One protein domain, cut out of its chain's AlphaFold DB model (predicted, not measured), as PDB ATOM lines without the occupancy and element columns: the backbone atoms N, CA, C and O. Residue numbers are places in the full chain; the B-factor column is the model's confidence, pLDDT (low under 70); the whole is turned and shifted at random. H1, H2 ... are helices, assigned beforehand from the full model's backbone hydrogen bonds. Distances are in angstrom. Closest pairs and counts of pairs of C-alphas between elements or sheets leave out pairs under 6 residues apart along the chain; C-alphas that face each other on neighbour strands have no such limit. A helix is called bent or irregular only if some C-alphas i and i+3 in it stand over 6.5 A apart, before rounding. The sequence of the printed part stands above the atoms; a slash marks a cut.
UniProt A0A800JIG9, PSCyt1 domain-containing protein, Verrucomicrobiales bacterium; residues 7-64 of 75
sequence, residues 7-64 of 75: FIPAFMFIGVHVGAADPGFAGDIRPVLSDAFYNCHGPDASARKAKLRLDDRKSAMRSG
ATOM      1  N   PHE A   7     -72.444 -42.851  26.177       51.50
ATOM      2  CA  PHE A   7     -71.302 -41.926  26.244       51.50
ATOM      3  C   PHE A   7     -69.961 -42.538  25.800       51.50
ATOM      4  O   PHE A   7     -69.041 -41.806  25.447       51.50
ATOM      5  N   ILE A   8     -69.844 -43.869  25.793       56.53
ATOM      6  CA  ILE A   8     -68.609 -44.595  25.453       56.53
ATOM      7  C   ILE A   8     -68.356 -44.686  23.928       56.53
ATOM      8  O   ILE A   8     -67.211 -44.475  23.529       56.53
ATOM      9  N   PRO A   9     -69.349 -44.900  23.033       53.09
ATOM     10  CA  PRO A   9     -69.078 -44.927  21.590       53.09
ATOM     11  C   PRO A   9     -68.894 -43.536  20.961       53.09
ATOM     12  O   PRO A   9     -68.263 -43.433  19.915       53.09
ATOM     13  N   ALA A  10     -69.390 -42.456  21.583       57.00
ATOM     14  CA  ALA A  10     -69.270 -41.096  21.038       57.00
ATOM     15  C   ALA A  10     -67.852 -40.509  21.177       57.00
ATOM     16  O   ALA A  10     -67.403 -39.750  20.322       57.00
ATOM     17  N   PHE A  11     -67.119 -40.894  22.228       55.34
ATOM     18  CA  PHE A  11     -65.709 -40.520  22.395       55.34
ATOM     19  C   PHE A  11     -64.781 -41.392  21.528       55.34
ATOM     20  O   PHE A  11     -63.710 -40.957  21.119       55.34
ATOM     21  N   MET A  12     -65.237 -42.600  21.170       59.12
ATOM     22  CA  MET A  12     -64.555 -43.561  20.294       59.12
ATOM     23  C   MET A  12     -64.847 -43.320  18.802       59.12
ATOM     24  O   MET A  12     -64.895 -44.256  18.018       59.12
ATOM     25  N   PHE A  13     -65.100 -42.085  18.375       57.25
ATOM     26  CA  PHE A  13     -65.186 -41.773  16.940       57.25
ATOM     27  C   PHE A  13     -64.466 -40.476  16.555       57.25
ATOM     28  O   PHE A  13     -64.331 -40.177  15.373       57.25
ATOM     29  N   ILE A  14     -63.926 -39.732  17.527       66.38
ATOM     30  CA  ILE A  14     -63.161 -38.501  17.289       66.38
ATOM     31  C   ILE A  14     -61.670 -38.804  17.478       66.38
ATOM     32  O   ILE A  14     -60.993 -38.274  18.354       66.38
ATOM     33  N   GLY A  15     -61.146 -39.709  16.656       67.50
ATOM     34  CA  GLY A  15     -59.707 -39.853  16.465       67.50
ATOM     35  C   GLY A  15     -59.231 -38.849  15.421       67.50
ATOM     36  O   GLY A  15     -58.971 -39.232  14.285       67.50
ATOM     37  N   VAL A  16     -59.162 -37.557  15.763       69.88
ATOM     38  CA  VAL A  16     -58.482 -36.576  14.903       69.88
ATOM     39  C   VAL A  16     -56.988 -36.897  14.936       69.88
ATOM     40  O   VAL A  16     -56.295 -36.637  15.918       69.88
ATOM     41  N   HIS A  17     -56.489 -37.501  13.861       69.75
ATOM     42  CA  HIS A  17     -55.057 -37.583  13.620       69.75
ATOM     43  C   HIS A  17     -54.580 -36.216  13.131       69.75
ATOM     44  O   HIS A  17     -54.754 -35.862  11.966       69.75
ATOM     45  N   VAL A  18     -53.977 -35.438  14.029       74.69
ATOM     46  CA  VAL A  18     -53.146 -34.300  13.627       74.69
ATOM     47  C   VAL A  18     -51.882 -34.881  12.998       74.69
ATOM     48  O   VAL A  18     -50.987 -35.345  13.701       74.69
ATOM     49  N   GLY A  19     -51.833 -34.924  11.667       73.00
ATOM     50  CA  GLY A  19     -50.606 -35.238  10.943       73.00
ATOM     51  C   GLY A  19     -49.627 -34.079  11.096       73.00
ATOM     52  O   GLY A  19     -49.941 -32.958  10.697       73.00
ATOM     53  N   ALA A  20     -48.460 -34.328  11.688       74.31
ATOM     54  CA  ALA A  20     -47.370 -33.363  11.647       74.31
ATOM     55  C   ALA A  20     -46.849 -33.305  10.206       74.31
ATOM     56  O   ALA A  20     -46.450 -34.331   9.656       74.31
ATOM     57  N   ALA A  21     -46.905 -32.128   9.586       83.00
ATOM     58  CA  ALA A  21     -46.266 -31.916   8.295       83.00
ATOM     59  C   ALA A  21     -44.744 -32.049   8.445       83.00
ATOM     60  O   ALA A  21     -44.187 -31.675   9.482       83.00
ATOM     61  N   ASP A  22     -44.078 -32.560   7.408       86.56
ATOM     62  CA  ASP A  22     -42.619 -32.555   7.368       86.56
ATOM     63  C   ASP A  22     -42.094 -31.112   7.449       86.56
ATOM     64  O   ASP A  22     -42.643 -30.220   6.789       86.56
ATOM     65  N   PRO A  23     -41.028 -30.861   8.227       88.06
ATOM     66  CA  PRO A  23     -40.473 -29.525   8.361       88.06
ATOM     67  C   PRO A  23     -39.937 -29.024   7.017       88.06
ATOM     68  O   PRO A  23     -39.120 -29.666   6.349       88.06
ATOM     69  N   GLY A  24     -40.361 -27.823   6.637       90.62
ATOM     70  CA  GLY A  24     -39.893 -27.143   5.444       90.62
ATOM     71  C   GLY A  24     -38.497 -26.564   5.655       90.62
ATOM     72  O   GLY A  24     -38.223 -25.874   6.637       90.62
ATOM     73  N   PHE A  25     -37.592 -26.757   4.687       90.56
ATOM     74  CA  PHE A  25     -36.230 -26.231   4.824       90.56
ATOM     75  C   PHE A  25     -36.188 -24.702   4.946       90.56
ATOM     76  O   PHE A  25     -35.431 -24.172   5.751       90.56
ATOM     77  N   ALA A  26     -36.973 -23.980   4.143       92.44
ATOM     78  CA  ALA A  26     -36.928 -22.519   4.118       92.44
ATOM     79  C   ALA A  26     -37.539 -21.869   5.371       92.44
ATOM     80  O   ALA A  26     -37.022 -20.845   5.812       92.44
ATOM     81  N   GLY A  27     -38.611 -22.455   5.913       93.69
ATOM     82  CA  GLY A  27     -39.373 -21.895   7.030       93.69
ATOM     83  C   GLY A  27     -38.912 -22.389   8.396       93.69
ATOM     84  O   GLY A  27     -38.744 -21.582   9.299       93.69
ATOM     85  N   ASP A  28     -38.644 -23.687   8.529       94.31
ATOM     86  CA  ASP A  28     -38.413 -24.295   9.842       94.31
ATOM     87  C   ASP A  28     -36.919 -24.494  10.115       94.31
ATOM     88  O   ASP A  28     -36.415 -24.193  11.194       94.31
ATOM     89  N   ILE A  29     -36.172 -24.967   9.114       92.50
ATOM     90  CA  ILE A  29     -34.778 -25.405   9.306       92.50
ATOM     91  C   ILE A  29     -33.786 -24.252   9.108       92.50
ATOM     92  O   ILE A  29     -32.850 -24.075   9.889       92.50
ATOM     93  N   ARG A  30     -33.961 -23.459   8.046       93.94
ATOM     94  CA  ARG A  30     -33.028 -22.388   7.676       93.94
ATOM     95  C   ARG A  30     -32.876 -21.325   8.768       93.94
ATOM     96  O   ARG A  30     -31.723 -20.962   8.990       93.94
ATOM     97  N   PRO A  31     -33.938 -20.842   9.446       95.75
ATOM     98  CA  PRO A  31     -33.778 -19.839  10.501       95.75
ATOM     99  C   PRO A  31     -32.874 -20.323  11.638       95.75
ATOM    100  O   PRO A  31     -31.966 -19.603  12.053       95.75
ATOM    101  N   VAL A  32     -33.046 -21.580  12.060       95.75
ATOM    102  CA  VAL A  32     -32.219 -22.213  13.100       95.75
ATOM    103  C   VAL A  32     -30.756 -22.296  12.658       95.75
ATOM    104  O   VAL A  32     -29.849 -21.932  13.405       95.75
ATOM    105  N   LEU A  33     -30.507 -22.730  11.421       94.38
ATOM    106  CA  LEU A  33     -29.151 -22.808  10.874       94.38
ATOM    107  C   LEU A  33     -28.496 -21.430  10.708       94.38
ATOM    108  O   LEU A  33     -27.290 -21.298  10.936       94.38
ATOM    109  N   SER A  34     -29.270 -20.415  10.316       95.56
ATOM    110  CA  SER A  34     -28.752 -19.060  10.144       95.56
ATOM    111  C   SER A  34     -28.329 -18.416  11.450       95.56
ATOM    112  O   SER A  34     -27.288 -17.765  11.471       95.56
ATOM    113  N   ASP A  35     -29.086 -18.649  12.518       96.06
ATOM    114  CA  ASP A  35     -28.790 -18.097  13.835       96.06
ATOM    115  C   ASP A  35     -27.580 -18.799  14.473       96.06
ATOM    116  O   ASP A  35     -26.604 -18.165  14.876       96.06
ATOM    117  N   ALA A  36     -27.585 -20.134  14.471       95.12
ATOM    118  CA  ALA A  36     -26.593 -20.907  15.212       95.12
ATOM    119  C   ALA A  36     -25.284 -21.174  14.444       95.12
ATOM    120  O   ALA A  36     -24.217 -21.244  15.059       95.12
ATOM    121  N   PHE A  37     -25.319 -21.351  13.115       93.88
ATOM    122  CA  PHE A  37     -24.202 -21.989  12.399       93.88
ATOM    123  C   PHE A  37     -23.645 -21.205  11.209       93.88
ATOM    124  O   PHE A  37     -22.464 -21.367  10.884       93.88
ATOM    125  N   TYR A  38     -24.419 -20.336  10.555       94.94
ATOM    126  CA  TYR A  38     -23.936 -19.641   9.351       94.94
ATOM    127  C   TYR A  38     -22.816 -18.635   9.610       94.94
ATOM    128  O   TYR A  38     -22.021 -18.383   8.705       94.94
ATOM    129  N   ASN A  39     -22.659 -18.174  10.850       94.75
ATOM    130  CA  ASN A  39     -21.529 -17.336  11.252       94.75
ATOM    131  C   ASN A  39     -20.167 -18.010  11.002       94.75
ATOM    132  O   ASN A  39     -19.186 -17.326  10.745       94.75
ATOM    133  N   CYS A  40     -20.088 -19.347  11.074       95.19
ATOM    134  CA  CYS A  40     -18.847 -20.104  10.847       95.19
ATOM    135  C   CYS A  40     -18.922 -21.072   9.656       95.19
ATOM    136  O   CYS A  40     -17.890 -21.450   9.109       95.19
ATOM    137  N   HIS A  41     -20.118 -21.504   9.260       94.94
ATOM    138  CA  HIS A  41     -20.334 -22.528   8.231       94.94
ATOM    139  C   HIS A  41     -21.369 -22.096   7.188       94.94
ATOM    140  O   HIS A  41     -22.073 -22.926   6.614       94.94
ATOM    141  N   GLY A  42     -21.492 -20.789   6.966       92.69
ATOM    142  CA  GLY A  42     -22.460 -20.201   6.051       92.69
ATOM    143  C   GLY A  42     -21.847 -19.667   4.752       92.69
ATOM    144  O   GLY A  42     -20.779 -20.115   4.301       92.69
ATOM    145  N   PRO A  43     -22.530 -18.697   4.120       94.06
ATOM    146  CA  PRO A  43     -22.212 -18.270   2.770       94.06
ATOM    147  C   PRO A  43     -20.932 -17.446   2.663       94.06
ATOM    148  O   PRO A  43     -20.282 -17.507   1.616       94.06
ATOM    149  N   ASP A  44     -20.539 -16.745   3.728       94.75
ATOM    150  CA  ASP A  44     -19.271 -16.021   3.781       94.75
ATOM    151  C   ASP A  44     -18.098 -17.005   3.660       94.75
ATOM    152  O   ASP A  44     -18.068 -18.045   4.315       94.75
ATOM    153  N   ALA A  45     -17.166 -16.720   2.754       92.75
ATOM    154  CA  ALA A  45     -15.973 -17.532   2.550       92.75
ATOM    155  C   ALA A  45     -14.874 -17.198   3.566       92.75
ATOM    156  O   ALA A  45     -14.122 -18.095   3.943       92.75
ATOM    157  N   SER A  46     -14.806 -15.946   4.024       94.06
ATOM    158  CA  SER A  46     -13.759 -15.455   4.924       94.06
ATOM    159  C   SER A  46     -13.946 -15.977   6.347       94.06
ATOM    160  O   SER A  46     -12.978 -16.379   6.986       94.06
ATOM    161  N   ALA A  47     -15.190 -16.051   6.827       93.69
ATOM    162  CA  ALA A  47     -15.513 -16.634   8.129       93.69
ATOM    163  C   ALA A  47     -15.594 -18.175   8.129       93.69
ATOM    164  O   ALA A  47     -15.747 -18.791   9.190       93.69
ATOM    165  N   ARG A  48     -15.512 -18.828   6.956       93.94
ATOM    166  CA  ARG A  48     -15.818 -20.258   6.827       93.94
ATOM    167  C   ARG A  48     -14.751 -21.145   7.452       93.94
ATOM    168  O   ARG A  48     -13.625 -21.244   6.967       93.94
ATOM    169  N   LYS A  49     -15.152 -21.915   8.458       92.44
ATOM    170  CA  LYS A  49     -14.303 -22.916   9.110       92.44
ATOM    171  C   LYS A  49     -14.429 -24.273   8.422       92.44
ATOM    172  O   LYS A  49     -15.488 -24.633   7.903       92.44
ATOM    173  N   ALA A  50     -13.328 -25.028   8.405       89.81
ATOM    174  CA  ALA A  50     -13.242 -26.393   7.868       89.81
ATOM    175  C   ALA A  50     -13.748 -26.569   6.417       89.81
ATOM    176  O   ALA A  50     -14.076 -27.678   6.006       89.81
ATOM    177  N   LYS A  51     -13.838 -25.477   5.637       85.88
ATOM    178  CA  LYS A  51     -14.459 -25.445   4.297       85.88
ATOM    179  C   LYS A  51     -15.894 -26.011   4.261       85.88
ATOM    180  O   LYS A  51     -16.398 -26.324   3.183       85.88
ATOM    181  N   LEU A  52     -16.568 -26.094   5.411       92.69
ATOM    182  CA  LEU A  52     -17.924 -26.621   5.544       92.69
ATOM    183  C   LEU A  52     -18.949 -25.514   5.290       92.69
ATOM    184  O   LEU A  52     -18.844 -24.426   5.857       92.69
ATOM    185  N   ARG A  53     -19.939 -25.811   4.447       93.88
ATOM    186  CA  ARG A  53     -21.009 -24.888   4.066       93.88
ATOM    187  C   ARG A  53     -22.367 -25.572   4.226       93.88
ATOM    188  O   ARG A  53     -22.670 -26.479   3.457       93.88
ATOM    189  N   LEU A  54     -23.148 -25.145   5.217       92.81
ATOM    190  CA  LEU A  54     -24.423 -25.759   5.610       92.81
ATOM    191  C   LEU A  54     -25.646 -25.150   4.909       92.81
ATOM    192  O   LEU A  54     -26.680 -25.803   4.836       92.81
ATOM    193  N   ASP A  55     -25.535 -23.936   4.362       91.25
ATOM    194  CA  ASP A  55     -26.637 -23.278   3.644       91.25
ATOM    195  C   ASP A  55     -26.888 -23.848   2.241       91.25
ATOM    196  O   ASP A  55     -27.982 -23.704   1.695       91.25
ATOM    197  N   ASP A  56     -25.887 -24.523   1.671       91.38
ATOM    198  CA  ASP A  56     -25.977 -25.201   0.382       91.38
ATOM    199  C   ASP A  56     -25.939 -26.718   0.574       91.38
ATOM    200  O   ASP A  56     -24.917 -27.284   0.968       91.38
ATOM    201  N   ARG A  57     -27.034 -27.393   0.212       89.31
ATOM    202  CA  ARG A  57     -27.170 -28.852   0.334       89.31
ATOM    203  C   ARG A  57     -26.018 -29.590  -0.339       89.31
ATOM    204  O   ARG A  57     -25.463 -30.518   0.243       89.31
ATOM    205  N   LYS A  58     -25.654 -29.206  -1.568       89.81
ATOM    206  CA  LYS A  58     -24.634 -29.934  -2.337       89.81
ATOM    207  C   LYS A  58     -23.280 -29.847  -1.633       89.81
ATOM    208  O   LYS A  58     -22.542 -30.827  -1.600       89.81
ATOM    209  N   SER A  59     -22.931 -28.680  -1.101       91.00
ATOM    210  CA  SER A  59     -21.687 -28.453  -0.361       91.00
ATOM    211  C   SER A  59     -21.690 -29.138   1.002       91.00
ATOM    212  O   SER A  59     -20.687 -29.761   1.348       91.00
ATOM    213  N   ALA A  60     -22.814 -29.110   1.721       90.12
ATOM    214  CA  ALA A  60     -22.972 -29.815   2.989       90.12
ATOM    215  C   ALA A  60     -22.783 -31.332   2.816       90.12
ATOM    216  O   ALA A  60     -22.033 -31.944   3.567       90.12
ATOM    217  N   MET A  61     -23.362 -31.929   1.770       89.69
ATOM    218  CA  MET A  61     -23.216 -33.364   1.486       89.69
ATOM    219  C   MET A  61     -21.795 -33.748   1.059       89.69
ATOM    220  O   MET A  61     -21.276 -34.773   1.491       89.69
ATOM    221  N   ARG A  62     -21.113 -32.909   0.265       88.81
ATOM    222  CA  ARG A  62     -19.708 -33.155  -0.120       88.81
ATOM    223  C   ARG A  62     -18.743 -33.161   1.067       88.81
ATOM    224  O   ARG A  62     -17.661 -33.719   0.943       88.81
ATOM    225  N   SER A  63     -19.106 -32.534   2.187       85.88
ATOM    226  CA  SER A  63     -18.253 -32.495   3.377       85.88
ATOM    227  C   SER A  63     -18.128 -33.845   4.093       85.88
ATOM    228  O   SER A  63     -17.229 -34.005   4.912       85.88
ATOM    229  N   GLY A  64     -19.030 -34.800   3.822       85.06
ATOM    230  CA  GLY A  64     -19.080 -36.096   4.506       85.06
ATOM    231  C   GLY A  64     -19.575 -36.038   5.956       85.06
ATOM    232  O   GLY A  64     -19.693 -37.079   6.591       85.06
TER     233      GLY A  64
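AT A GLANCE: This is residues 7 to 64 of the 75 residues of the protein "PSCyt1 domain-containing protein" of Verrucomicrobiales bacterium (UniProt A0A800JIG9). A small body made of the helix H2, the very short H3, a long loop and the short helix H4 sends out a long thin arm, residues 7 to 24, which sticks out with H1 at its far tip. The body is compact by itself, 40 residues spanning 26 by 19 by 12 A, and the arm makes the length of the whole. The printed part has 58 residues with four named helices in the order H1, H2, H3, H4 and no named strand; the class is all helix, though the helices hold 27 of the 58 residues, under half. The whole is extended, with a radius of gyration of the C-alphas of 20.3 A and spans of 67 by 21 by 15 A.

IN THESE COORDINATES: H2, the longest helix, is residues 25 to 36 and measures 15.1 A from first to last C-alpha; it begins at C-alpha 25, (-36.230, -26.231, 4.824). H2 is neither bent nor irregular, but only just: C-alphas 28 and 31 are 6.5 A apart. H3 is residues 38 to 41, four residues. H4 is residues 57 to 62, 8.6 A long, and ends at C-alpha 62, (-19.708, -33.155, -0.120). H1 is residues 7 to 11, 6.9 A long, and begins at C-alpha 7, (-71.302, -41.926, 26.244).

HOW THE PARTS SIT: H2 and H3 are near each other, with 7 pairs of C-alphas within 10 A. They meet only through their link, which is tight, the one residue Phe 37. H4 is apart from H2 and from H3. H1 is apart from H2, H3 and H4. In H4 every O i to N i+4 pair is within hydrogen-bond range, while in H2 4 of 8 are. In H1 0 of 1 such pairs and 0 of 2 O i to N i+3 pairs are within range, and H3 is too short for an O i to N i+4 pair.

THE WHOLE: The two C-alphas farthest apart are those of Phe 7 and Ser 46, at 66.8 A. Residues 7 to 24, of which 7 to 11 belong to H1, stand free. The link from H1 to H2 is long, residues 12 to 24, and so is the link from H3 to H4, residues 42 to 56. The printed part has no cut; it begins at residue 7 and ends at residue 64 of a chain of 75 residues. The mean pLDDT of the printed part is 85.1, and the model's confidence is low, under 70, at residues 7 to 17.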